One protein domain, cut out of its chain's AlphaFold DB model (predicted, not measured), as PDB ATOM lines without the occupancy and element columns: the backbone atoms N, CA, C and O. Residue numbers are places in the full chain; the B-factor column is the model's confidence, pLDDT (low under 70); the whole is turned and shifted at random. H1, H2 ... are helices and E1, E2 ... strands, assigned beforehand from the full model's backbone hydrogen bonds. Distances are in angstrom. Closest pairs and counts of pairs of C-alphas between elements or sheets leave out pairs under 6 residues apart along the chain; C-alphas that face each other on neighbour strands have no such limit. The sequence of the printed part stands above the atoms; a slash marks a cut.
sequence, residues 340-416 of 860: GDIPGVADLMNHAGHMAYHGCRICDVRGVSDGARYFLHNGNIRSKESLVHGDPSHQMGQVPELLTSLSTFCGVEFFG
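What this domain is: This is residues 340 to 416 of the 860 residues of an uncharacterized protein of Rhizopus delemar (strain RA 99-880 / ATCC MYA-4621 / FGSC 9543 / NRRL 43880) (UniProt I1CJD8). This is an elongated fold with little regular structure, mostly loops, with a small hairpin of strands E1 and E2 at one end of the long axis, short helices H2 and H3 near each other toward the other end, and H1 between these ends. The 77 printed residues hold H1, E1, E2, H2 and H3 in that order, with 23 residues in named elements; the class is mixed, the sheet antiparallel. The whole is compact, with a radius of gyration of the C-alphas of 12.0 A and spans of 40 by 22 by 19 A.

Where its parts are: E1 is residues 368 to 370, beginning at C-alpha (113.087, 20.700, 43.845), and E2 residues 372 to 374. H1, residues 342 to 348, is 10.2 A long; H2, residues 384 to 389, is 8.8 A. H3, residues 401 to 404, ends at C-alpha (107.609, 47.786, 56.351).

How they stand to each other: E1 and E2 form an antiparallel hairpin at 143 degrees, with N 368 and O 374 within hydrogen-bond range at 2.8 A. H2 and H3 are close but not clearly touching; their closest C-alphas, Val 388 and Thr 404, are 6.2 A apart. H1 is apart from both. In H1 and H2 every O i to N i+4 pair is within hydrogen-bond range; H3 is too short for one.

The domain as a whole: The farthest C-alphas, Asp 370 and Ser 407, are 40.8 A apart. Links H1 to E1 and H2 to H3 are long. The printed part has no cut, and no printed residue is under pLDDT 70.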
ATOM      1  N   GLY A 340     121.864  38.989  59.126       86.62
ATOM      2  CA  GLY A 340     121.700  37.749  59.873       86.62
ATOM      3  C   GLY A 340     121.973  36.535  59.007       86.62
ATOM      4  O   GLY A 340     122.214  36.645  57.801       86.62
ATOM      5  N   ASP A 341     121.942  35.365  59.631       86.88
ATOM      6  CA  ASP A 341     121.929  34.111  58.897       86.88
ATOM      7  C   ASP A 341     120.567  33.890  58.208       86.88
ATOM      8  O   ASP A 341     119.591  34.615  58.422       86.88
ATOM      9  N   ILE A 342     120.500  32.901  57.312       86.25
ATOM     10  CA  ILE A 342     119.288  32.646  56.518       86.25
ATOM     11  C   ILE A 342     118.063  32.365  57.416       86.25
ATOM     12  O   ILE A 342     117.016  32.955  57.144       86.25
ATOM     13  N   PRO A 343     118.146  31.511  58.459       85.62
ATOM     14  CA  PRO A 343     117.035  31.294  59.385       85.62
ATOM     15  C   PRO A 343     116.605  32.555  60.142       85.62
ATOM     16  O   PRO A 343     115.424  32.896  60.095       85.62
ATOM     17  N   GLY A 344     117.537  33.286  60.765       85.81
ATOM     18  CA  GLY A 344     117.204  34.472  61.553       85.81
ATOM     19  C   GLY A 344     116.544  35.566  60.716       85.81
ATOM     20  O   GLY A 344     115.564  36.174  61.140       85.81
ATOM     21  N   VAL A 345     117.007  35.776  59.480       88.38
ATOM     22  CA  VAL A 345     116.369  36.730  58.562       88.38
ATOM     23  C   VAL A 345     115.004  36.228  58.080       88.38
ATOM     24  O   VAL A 345     114.072  37.022  57.973       88.38
ATOM     25  N   ALA A 346     114.854  34.928  57.806       86.19
ATOM     26  CA  ALA A 346     113.566  34.362  57.405       86.19
ATOM     27  C   ALA A 346     112.491  34.581  58.481       86.19
ATOM     28  O   ALA A 346     111.365  34.946  58.147       86.19
ATOM     29  N   ASP A 347     112.859  34.453  59.755       83.62
ATOM     30  CA  ASP A 347     111.968  34.725  60.883       83.62
ATOM     31  C   ASP A 347     111.514  36.185  60.937       83.62
ATOM     32  O   ASP A 347     110.336  36.471  61.148       83.62
ATOM     33  N   LEU A 348     112.432  37.122  60.687       87.38
ATOM     34  CA  LEU A 348     112.115  38.552  60.638       87.38
ATOM     35  C   LEU A 348     111.255  38.925  59.425       87.38
ATOM     36  O   LEU A 348     110.516  39.906  59.467       87.38
ATOM     37  N   MET A 349     111.321  38.140  58.355       87.94
ATOM     38  CA  MET A 349     110.491  38.319  57.167       87.94
ATOM     39  C   MET A 349     109.136  37.607  57.253       87.94
ATOM     40  O   MET A 349     108.335  37.769  56.339       87.94
ATOM     41  N   ASN A 350     108.873  36.814  58.302       82.31
ATOM     42  CA  ASN A 350     107.743  35.875  58.340       82.31
ATOM     43  C   ASN A 350     107.734  34.926  57.115       82.31
ATOM     44  O   ASN A 350     106.700  34.606  56.525       82.31
ATOM     45  N   HIS A 351     108.931  34.517  56.691       83.94
ATOM     46  CA  HIS A 351     109.156  33.626  55.563       83.94
ATOM     47  C   HIS A 351     109.153  32.172  56.044       83.94
ATOM     48  O   HIS A 351     109.751  31.855  57.068       83.94
ATOM     49  N   ALA A 352     108.603  31.245  55.253       80.69
ATOM     50  CA  ALA A 352     108.533  29.809  55.576       80.69
ATOM     51  C   ALA A 352     109.903  29.075  55.633       80.69
ATOM     52  O   ALA A 352     109.969  27.847  55.631       80.69
ATOM     53  N   GLY A 353     111.013  29.820  55.658       83.44
ATOM     54  CA  GLY A 353     112.375  29.292  55.686       83.44
ATOM     55  C   GLY A 353     112.865  28.685  54.366       83.44
ATOM     56  O   GLY A 353     112.151  28.577  53.371       83.44
ATOM     57  N   HIS A 354     114.129  28.261  54.368       80.75
ATOM     58  CA  HIS A 354     114.831  27.739  53.188       80.75
ATOM     59  C   HIS A 354     114.362  26.340  52.742       80.75
ATOM     60  O   HIS A 354     114.692  25.904  51.639       80.75
ATOM     61  N   MET A 355     113.578  25.649  53.574       85.00
ATOM     62  CA  MET A 355     113.001  24.327  53.296       85.00
ATOM     63  C   MET A 355     111.616  24.396  52.625       85.00
ATOM     64  O   MET A 355     111.035  23.362  52.286       85.00
ATOM     65  N   ALA A 356     111.094  25.601  52.387       88.62
ATOM     66  CA  ALA A 356     109.866  25.820  51.633       88.62
ATOM     67  C   ALA A 356     110.063  25.597  50.122       88.62
ATOM     68  O   ALA A 356     111.179  25.669  49.599       88.62
ATOM     69  N   TYR A 357     108.969  25.373  49.380       91.25
ATOM     70  CA  TYR A 357     109.046  25.261  47.916       91.25
ATOM     71  C   TYR A 357     109.584  26.547  47.286       91.25
ATOM     72  O   TYR A 357     110.283  26.465  46.288       91.25
ATOM     73  N   HIS A 358     109.310  27.702  47.888       92.19
ATOM     74  CA  HIS A 358     109.849  28.999  47.485       92.19
ATOM     75  C   HIS A 358     110.777  29.547  48.573       92.19
ATOM     76  O   HIS A 358     110.600  30.653  49.068       92.19
ATOM     77  N   GLY A 359     111.751  28.729  48.986       90.56
ATOM     78  CA  GLY A 359     112.637  28.986  50.127       90.56
ATOM     79  C   GLY A 359     113.646  30.131  49.966       90.56
ATOM     80  O   GLY A 359     114.380  30.426  50.909       90.56
ATOM     81  N   CYS A 360     113.725  30.768  48.794       93.75
ATOM     82  CA  CYS A 360     114.553  31.952  48.607       93.75
ATOM     83  C   CYS A 360     113.785  33.219  49.002       93.75
ATOM     84  O   CYS A 360     112.731  33.529  48.447       93.75
ATOM     85  N   ARG A 361     114.363  34.000  49.920       91.88
ATOM     86  CA  ARG A 361     113.764  35.262  50.368       91.88
ATOM     87  C   ARG A 361     113.957  36.415  49.377       91.88
ATOM     88  O   ARG A 361     113.270  37.421  49.488       91.88
ATOM     89  N   ILE A 362     114.907  36.280  48.449       95.12
ATOM     90  CA  ILE A 362     115.278  37.320  47.476       95.12
ATOM     91  C   ILE A 362     114.489  37.159  46.173       95.12
ATOM     92  O   ILE A 362     114.035  38.150  45.611       95.12
ATOM     93  N   CYS A 363     114.293  35.925  45.701       95.94
ATOM     94  CA  CYS A 363     113.599  35.652  44.442       95.94
ATOM     95  C   CYS A 363     112.477  34.618  44.590       95.94
ATOM     96  O   CYS A 363     112.442  33.851  45.550       95.94
ATOM     97  N   ASP A 364     111.566  34.589  43.624       95.00
ATOM     98  CA  ASP A 364     110.360  33.751  43.616       95.00
ATOM     99  C   ASP A 364     110.584  32.294  43.153       95.00
ATOM    100  O   ASP A 364     109.624  31.548  42.955       95.00
ATOM    101  N   VAL A 365     111.834  31.842  43.001       95.88
ATOM    102  CA  VAL A 365     112.127  30.525  42.412       95.88
ATOM    103  C   VAL A 365     111.508  29.364  43.193       95.88
ATOM    104  O   VAL A 365     111.543  29.313  44.424       95.88
ATOM    105  N   ARG A 366     111.005  28.367  42.458       95.31
ATOM    106  CA  ARG A 366     110.542  27.098  43.023       95.31
ATOM    107  C   ARG A 366     111.675  26.070  43.113       95.31
ATOM    108  O   ARG A 366     112.309  25.746  42.111       95.31
ATOM    109  N   GLY A 367     111.889  25.508  44.296       94.62
ATOM    110  CA  GLY A 367     112.870  24.466  44.581       94.62
ATOM    111  C   GLY A 367     112.364  23.039  44.346       94.62
ATOM    112  O   GLY A 367     111.178  22.723  44.503       94.62
ATOM    113  N   VAL A 368     113.298  22.144  44.035       95.06
ATOM    114  CA  VAL A 368     113.087  20.700  43.845       95.06
ATOM    115  C   VAL A 368     113.223  19.969  45.186       95.06
ATOM    116  O   VAL A 368     113.991  20.395  46.047       95.06
ATOM    117  N   SER A 369     112.446  18.895  45.378       93.56
ATOM    118  CA  SER A 369     112.431  18.090  46.611       93.56
ATOM    119  C   SER A 369     113.261  16.818  46.446       93.56
ATOM    120  O   SER A 369     112.971  16.039  45.544       93.56
ATOM    121  N   ASP A 370     114.225  16.581  47.337       88.50
ATOM    122  CA  ASP A 370     114.997  15.326  47.426       88.50
ATOM    123  C   ASP A 370     115.536  15.132  48.860       88.50
ATOM    124  O   ASP A 370     116.698  15.402  49.169       88.50
ATOM    125  N   GLY A 371     114.642  14.798  49.796       86.62
ATOM    126  CA  GLY A 371     114.910  14.806  51.245       86.62
ATOM    127  C   GLY A 371     115.002  16.212  51.861       86.62
ATOM    128  O   GLY A 371     114.556  16.418  52.984       86.62
ATOM    129  N   ALA A 372     115.496  17.193  51.103       90.06
ATOM    130  CA  ALA A 372     115.475  18.622  51.414       90.06
ATOM    131  C   ALA A 372     115.052  19.450  50.183       90.06
ATOM    132  O   ALA A 372     114.574  18.894  49.187       90.06
ATOM    133  N   ARG A 373     115.210  20.781  50.251       94.00
ATOM    134  CA  ARG A 373     114.954  21.705  49.136       94.00
ATOM    135  C   ARG A 373     116.220  22.190  48.457       94.00
ATOM    136  O   ARG A 373     117.155  22.630  49.122       94.00
ATOM    137  N   TYR A 374     116.183  22.186  47.125       96.12
ATOM    138  CA  TYR A 374     117.297  22.606  46.280       96.12
ATOM    139  C   TYR A 374     116.845  23.544  45.159       96.12
ATOM    140  O   TYR A 374     115.804  23.322  44.542       96.12
ATOM    141  N   PHE A 375     117.636  24.580  44.874       96.62
ATOM    142  CA  PHE A 375     117.263  25.683  43.979       96.62
ATOM    143  C   PHE A 375     118.274  25.819  42.834       96.62
ATOM    144  O   PHE A 375     119.350  26.383  43.002       96.62
ATOM    145  N   LEU A 376     117.935  25.266  41.667       95.69
ATOM    146  CA  LEU A 376     118.854  25.144  40.522       95.69
ATOM    147  C   LEU A 376     118.966  26.428  39.687       95.69
ATOM    148  O   LEU A 376     119.923  26.611  38.929       95.69
ATOM    149  N   HIS A 377     117.949  27.277  39.783       95.62
ATOM    150  CA  HIS A 377     117.770  28.464  38.960       95.62
ATOM    151  C   HIS A 377     117.545  29.689  39.841       95.62
ATOM    152  O   HIS A 377     117.216  29.562  41.021       95.62
ATOM    153  N   ASN A 378     117.696  30.866  39.245       95.38
ATOM    154  CA  ASN A 378     117.237  32.113  39.836       95.38
ATOM    155  C   ASN A 378     115.836  32.433  39.317       95.38
ATOM    156  O   ASN A 378     115.523  32.157  38.160       95.38
ATOM    157  N   GLY A 379     115.000  32.963  40.205       95.31
ATOM    158  CA  GLY A 379     113.678  33.490  39.881       95.31
ATOM    159  C   GLY A 379     113.728  35.002  39.702       95.31
ATOM    160  O   GLY A 379     114.808  35.602  39.712       95.31
ATOM    161  N   ASN A 380     112.562  35.626  39.600       96.12
ATOM    162  CA  ASN A 380     112.465  37.080  39.616       96.12
ATOM    163  C   ASN A 380     112.697  37.592  41.034       96.12
ATOM    164  O   ASN A 380     112.250  36.974  42.004       96.12
ATOM    165  N   ILE A 381     113.379  38.731  41.156       96.56
ATOM    166  CA  ILE A 381     113.527  39.417  42.439       96.56
ATOM    167  C   ILE A 381     112.133  39.783  42.956       96.56
ATOM    168  O   ILE A 381     111.309  40.323  42.215       96.56
ATOM    169  N   ARG A 382     111.857  39.458  44.221       94.88
ATOM    170  CA  ARG A 382     110.562  39.739  44.848       94.88
ATOM    171  C   ARG A 382     110.380  41.249  44.984       94.88
ATOM    172  O   ARG A 382     111.288  41.942  45.434       94.88
ATOM    173  N   SER A 383     109.208  41.759  44.610       94.44
ATOM    174  CA  SER A 383     108.942  43.196  44.687       94.44
ATOM    175  C   SER A 383     108.708  43.652  46.127       94.44
ATOM    176  O   SER A 383     108.290  42.868  46.986       94.44
ATOM    177  N   LYS A 384     108.906  44.947  46.386       94.62
ATOM    178  CA  LYS A 384     108.585  45.558  47.680       94.62
ATOM    179  C   LYS A 384     107.113  45.341  48.046       94.62
ATOM    180  O   LYS A 384     106.814  44.988  49.180       94.62
ATOM    181  N   GLU A 385     106.202  45.466  47.086       94.19
ATOM    182  CA  GLU A 385     104.759  45.277  47.280       94.19
ATOM    183  C   GLU A 385     104.432  43.840  47.696       94.19
ATOM    184  O   GLU A 385     103.610  43.637  48.588       94.19
ATOM    185  N   SER A 386     105.123  42.847  47.118       93.31
ATOM    186  CA  SER A 386     104.947  41.435  47.488       93.31
ATOM    187  C   SER A 386     105.370  41.150  48.933       93.31
ATOM    188  O   SER A 386     104.799  40.284  49.587       93.31
ATOM    189  N   LEU A 387     106.337  41.903  49.466       94.06
ATOM    190  CA  LEU A 387     106.753  41.806  50.866       94.06
ATOM    191  C   LEU A 387     105.773  42.518  51.802       94.06
ATOM    192  O   LEU A 387     105.482  42.011  52.882       94.06
ATOM    193  N   VAL A 388     105.256  43.681  51.393       94.56
ATOM    194  CA  VAL A 388     104.316  44.484  52.194       94.56
ATOM    195  C   VAL A 388     102.954  43.809  52.321       94.56
ATOM    196  O   VAL A 388     102.357  43.864  53.390       94.56
ATOM    197  N   HIS A 389     102.455  43.182  51.257       92.94
ATOM    198  CA  HIS A 389     101.124  42.566  51.239       92.94
ATOM    199  C   HIS A 389     101.155  41.038  51.379       92.94
ATOM    200  O   HIS A 389     100.108  40.411  51.531       92.94
ATOM    201  N   GLY A 390     102.350  40.444  51.353       91.56
ATOM    202  CA  GLY A 390     102.534  39.005  51.230       91.56
ATOM    203  C   GLY A 390     102.313  38.511  49.799       91.56
ATOM    204  O   GLY A 390     101.708  39.171  48.953       91.56
ATOM    205  N   ASP A 391     102.797  37.303  49.540       90.25
ATOM    206  CA  ASP A 391     102.586  36.586  48.289       90.25
ATOM    207  C   ASP A 391     102.327  35.100  48.592       90.25
ATOM    208  O   ASP A 391     103.247  34.268  48.592       90.25
ATOM    209  N   PRO A 392     101.054  34.745  48.857       86.50
ATOM    210  CA  PRO A 392     100.667  33.377  49.180       86.50
ATOM    211  C   PRO A 392     100.982  32.380  48.060       86.50
ATOM    212  O   PRO A 392     101.236  31.207  48.340       86.50
ATOM    213  N   SER A 393     100.995  32.833  46.799       87.19
ATOM    214  CA  SER A 393     101.265  31.970  45.643       87.19
ATOM    215  C   SER A 393     102.698  31.430  45.645       87.19
ATOM    216  O   SER A 393     102.927  30.288  45.246       87.19
ATOM    217  N   HIS A 394     103.631  32.194  46.218       89.00
ATOM    218  CA  HIS A 394     105.031  31.816  46.392       89.00
ATOM    219  C   HIS A 394     105.420  31.672  47.873       89.00
ATOM    220  O   HIS A 394     106.578  31.912  48.222       89.00
ATOM    221  N   GLN A 395     104.472  31.281  48.738       82.31
ATOM    222  CA  GLN A 395     104.695  30.943  50.159       82.31
ATOM    223  C   GLN A 395     105.428  32.035  50.962       82.31
ATOM    224  O   GLN A 395     106.190  31.737  51.882       82.31
ATOM    225  N   MET A 396     105.194  33.298  50.607       84.62
ATOM    226  CA  MET A 396     105.734  34.463  51.296       84.62
ATOM    227  C   MET A 396     104.631  35.084  52.151       84.62
ATOM    228  O   MET A 396     103.612  35.543  51.628       84.62
ATOM    229  N   GLY A 397     104.824  35.084  53.469       86.00
ATOM    230  CA  GLY A 397     103.979  35.849  54.379       86.00
ATOM    231  C   GLY A 397     104.188  37.352  54.197       86.00
ATOM    232  O   GLY A 397     105.161  37.795  53.590       86.00
ATOM    233  N   GLN A 398     103.274  38.150  54.737       90.25
ATOM    234  CA  GLN A 398     103.509  39.583  54.865       90.25
ATOM    235  C   GLN A 398     104.677  39.817  55.832       90.25
ATOM    236  O   GLN A 398     104.658  39.324  56.967       90.25
ATOM    237  N   VAL A 399     105.664  40.601  55.392       93.00
ATOM    238  CA  VAL A 399     106.722  41.101  56.272       93.00
ATOM    239  C   VAL A 399     106.071  41.997  57.330       93.00
ATOM    240  O   VAL A 399     105.244  42.844  56.976       93.00
ATOM    241  N   PRO A 400     106.421  41.846  58.620       91.50
ATOM    242  CA  PRO A 400     105.765  42.586  59.690       91.50
ATOM    243  C   PRO A 400     105.763  44.102  59.474       91.50
ATOM    244  O   PRO A 400     106.799  44.700  59.168       91.50
ATOM    245  N   GLU A 401     104.603  44.726  59.713       91.50
ATOM    246  CA  GLU A 401     104.382  46.175  59.554       91.50
ATOM    247  C   GLU A 401     105.415  47.015  60.309       91.50
ATOM    248  O   GLU A 401     105.816  48.092  59.870       91.50
ATOM    249  N   LEU A 402     105.913  46.486  61.429       88.06
ATOM    250  CA  LEU A 402     106.974  47.104  62.208       88.06
ATOM    251  C   LEU A 402     108.181  47.519  61.352       88.06
ATOM    252  O   LEU A 402     108.724  48.600  61.565       88.06
ATOM    253  N   LEU A 403     108.576  46.674  60.397       92.31
ATOM    254  CA  LEU A 403     109.682  46.945  59.483       92.31
ATOM    255  C   LEU A 403     109.202  47.653  58.216       92.31
ATOM    256  O   LEU A 403     109.838  48.608  57.783       92.31
ATOM    257  N   THR A 404     108.074  47.232  57.635       93.81
ATOM    258  CA  THR A 404     107.609  47.786  56.351       93.81
ATOM    259  C   THR A 404     107.106  49.230  56.441       93.81
ATOM    260  O   THR A 404     107.080  49.925  55.428       93.81
ATOM    261  N   SER A 405     106.764  49.700  57.646       90.44
ATOM    262  CA  SER A 405     106.397  51.094  57.940       90.44
ATOM    263  C   SER A 405     107.588  52.054  58.051       90.44
ATOM    264  O   SER A 405     107.386  53.262  58.184       90.44
ATOM    265  N   LEU A 406     108.828  51.555  58.041       91.12
ATOM    266  CA  LEU A 406     110.015  52.409  58.057       91.12
ATOM    267  C   LEU A 406     110.183  53.102  56.704       91.12
ATOM    268  O   LEU A 406     110.056  52.469  55.655       91.12
ATOM    269  N   SER A 407     110.543  54.388  56.718       90.44
ATOM    270  CA  SER A 407     110.854  55.133  55.489       90.44
ATOM    271  C   SER A 407     111.978  54.468  54.691       90.44
ATOM    272  O   SER A 407     111.922  54.424  53.469       90.44
ATOM    273  N   THR A 408     112.935  53.853  55.380       93.38
ATOM    274  CA  THR A 408     114.075  53.134  54.803       93.38
ATOM    275  C   THR A 408     113.759  51.713  54.327       93.38
ATOM    276  O   THR A 408     114.647  51.035  53.815       93.38
ATOM    277  N   PHE A 409     112.526  51.210  54.462       94.62
ATOM    278  CA  PHE A 409     112.201  49.873  53.962       94.62
ATOM    279  C   PHE A 409     112.248  49.847  52.426       94.62
ATOM    280  O   PHE A 409     111.373  50.397  51.747       94.62
ATOM    281  N   CYS A 410     113.273  49.204  51.864       93.25
ATOM    282  CA  CYS A 410     113.571  49.217  50.428       93.25
ATOM    283  C   CYS A 410     113.208  47.924  49.682       93.25
ATOM    284  O   CYS A 410     113.286  47.908  48.460       93.25
ATOM    285  N   GLY A 411     112.734  46.885  50.375       94.75
ATOM    286  CA  GLY A 411     112.390  45.598  49.765       94.75
ATOM    287  C   GLY A 411     113.269  44.463  50.283       94.75
ATOM    288  O   GLY A 411     113.576  44.407  51.475       94.75
ATOM    289  N   VAL A 412     113.661  43.536  49.403       95.00
ATOM    290  CA  VAL A 412     114.512  42.387  49.778       95.00
ATOM    291  C   VAL A 412     115.912  42.829  50.202       95.00
ATOM    292  O   VAL A 412     116.560  42.154  51.003       95.00
ATOM    293  N   GLU A 413     116.345  43.981  49.699       95.25
ATOM    294  CA  GLU A 413     117.611  44.650  49.963       95.25
ATOM    295  C   GLU A 413     117.700  45.145  51.407       95.25
ATOM    296  O   GLU A 413     118.792  45.230  51.954       95.25
ATOM    297  N   PHE A 414     116.566  45.385  52.075       94.81
ATOM    298  CA  PHE A 414     116.552  45.751  53.496       94.81
ATOM    299  C   PHE A 414     117.143  44.642  54.382       94.81
ATOM    300  O   PHE A 414     117.543  44.873  55.520       94.81
ATOM    301  N   PHE A 415     117.212  43.425  53.847       93.25
ATOM    302  CA  PHE A 415     117.739  42.245  54.501       93.25
ATOM    303  C   PHE A 415     119.023  41.799  53.783       93.25
ATOM    304  O   PHE A 415     118.967  41.184  52.712       93.25
ATOM    305  N   GLY A 416     120.199  42.074  54.344       91.06
ATOM    306  CA  GLY A 416     121.470  41.803  53.661       91.06
ATOM    307  C   GLY A 416     121.927  40.340  53.716       91.06
ATOM    308  O   GLY A 416     121.388  39.505  54.446       91.06
TER     309      GLY A 416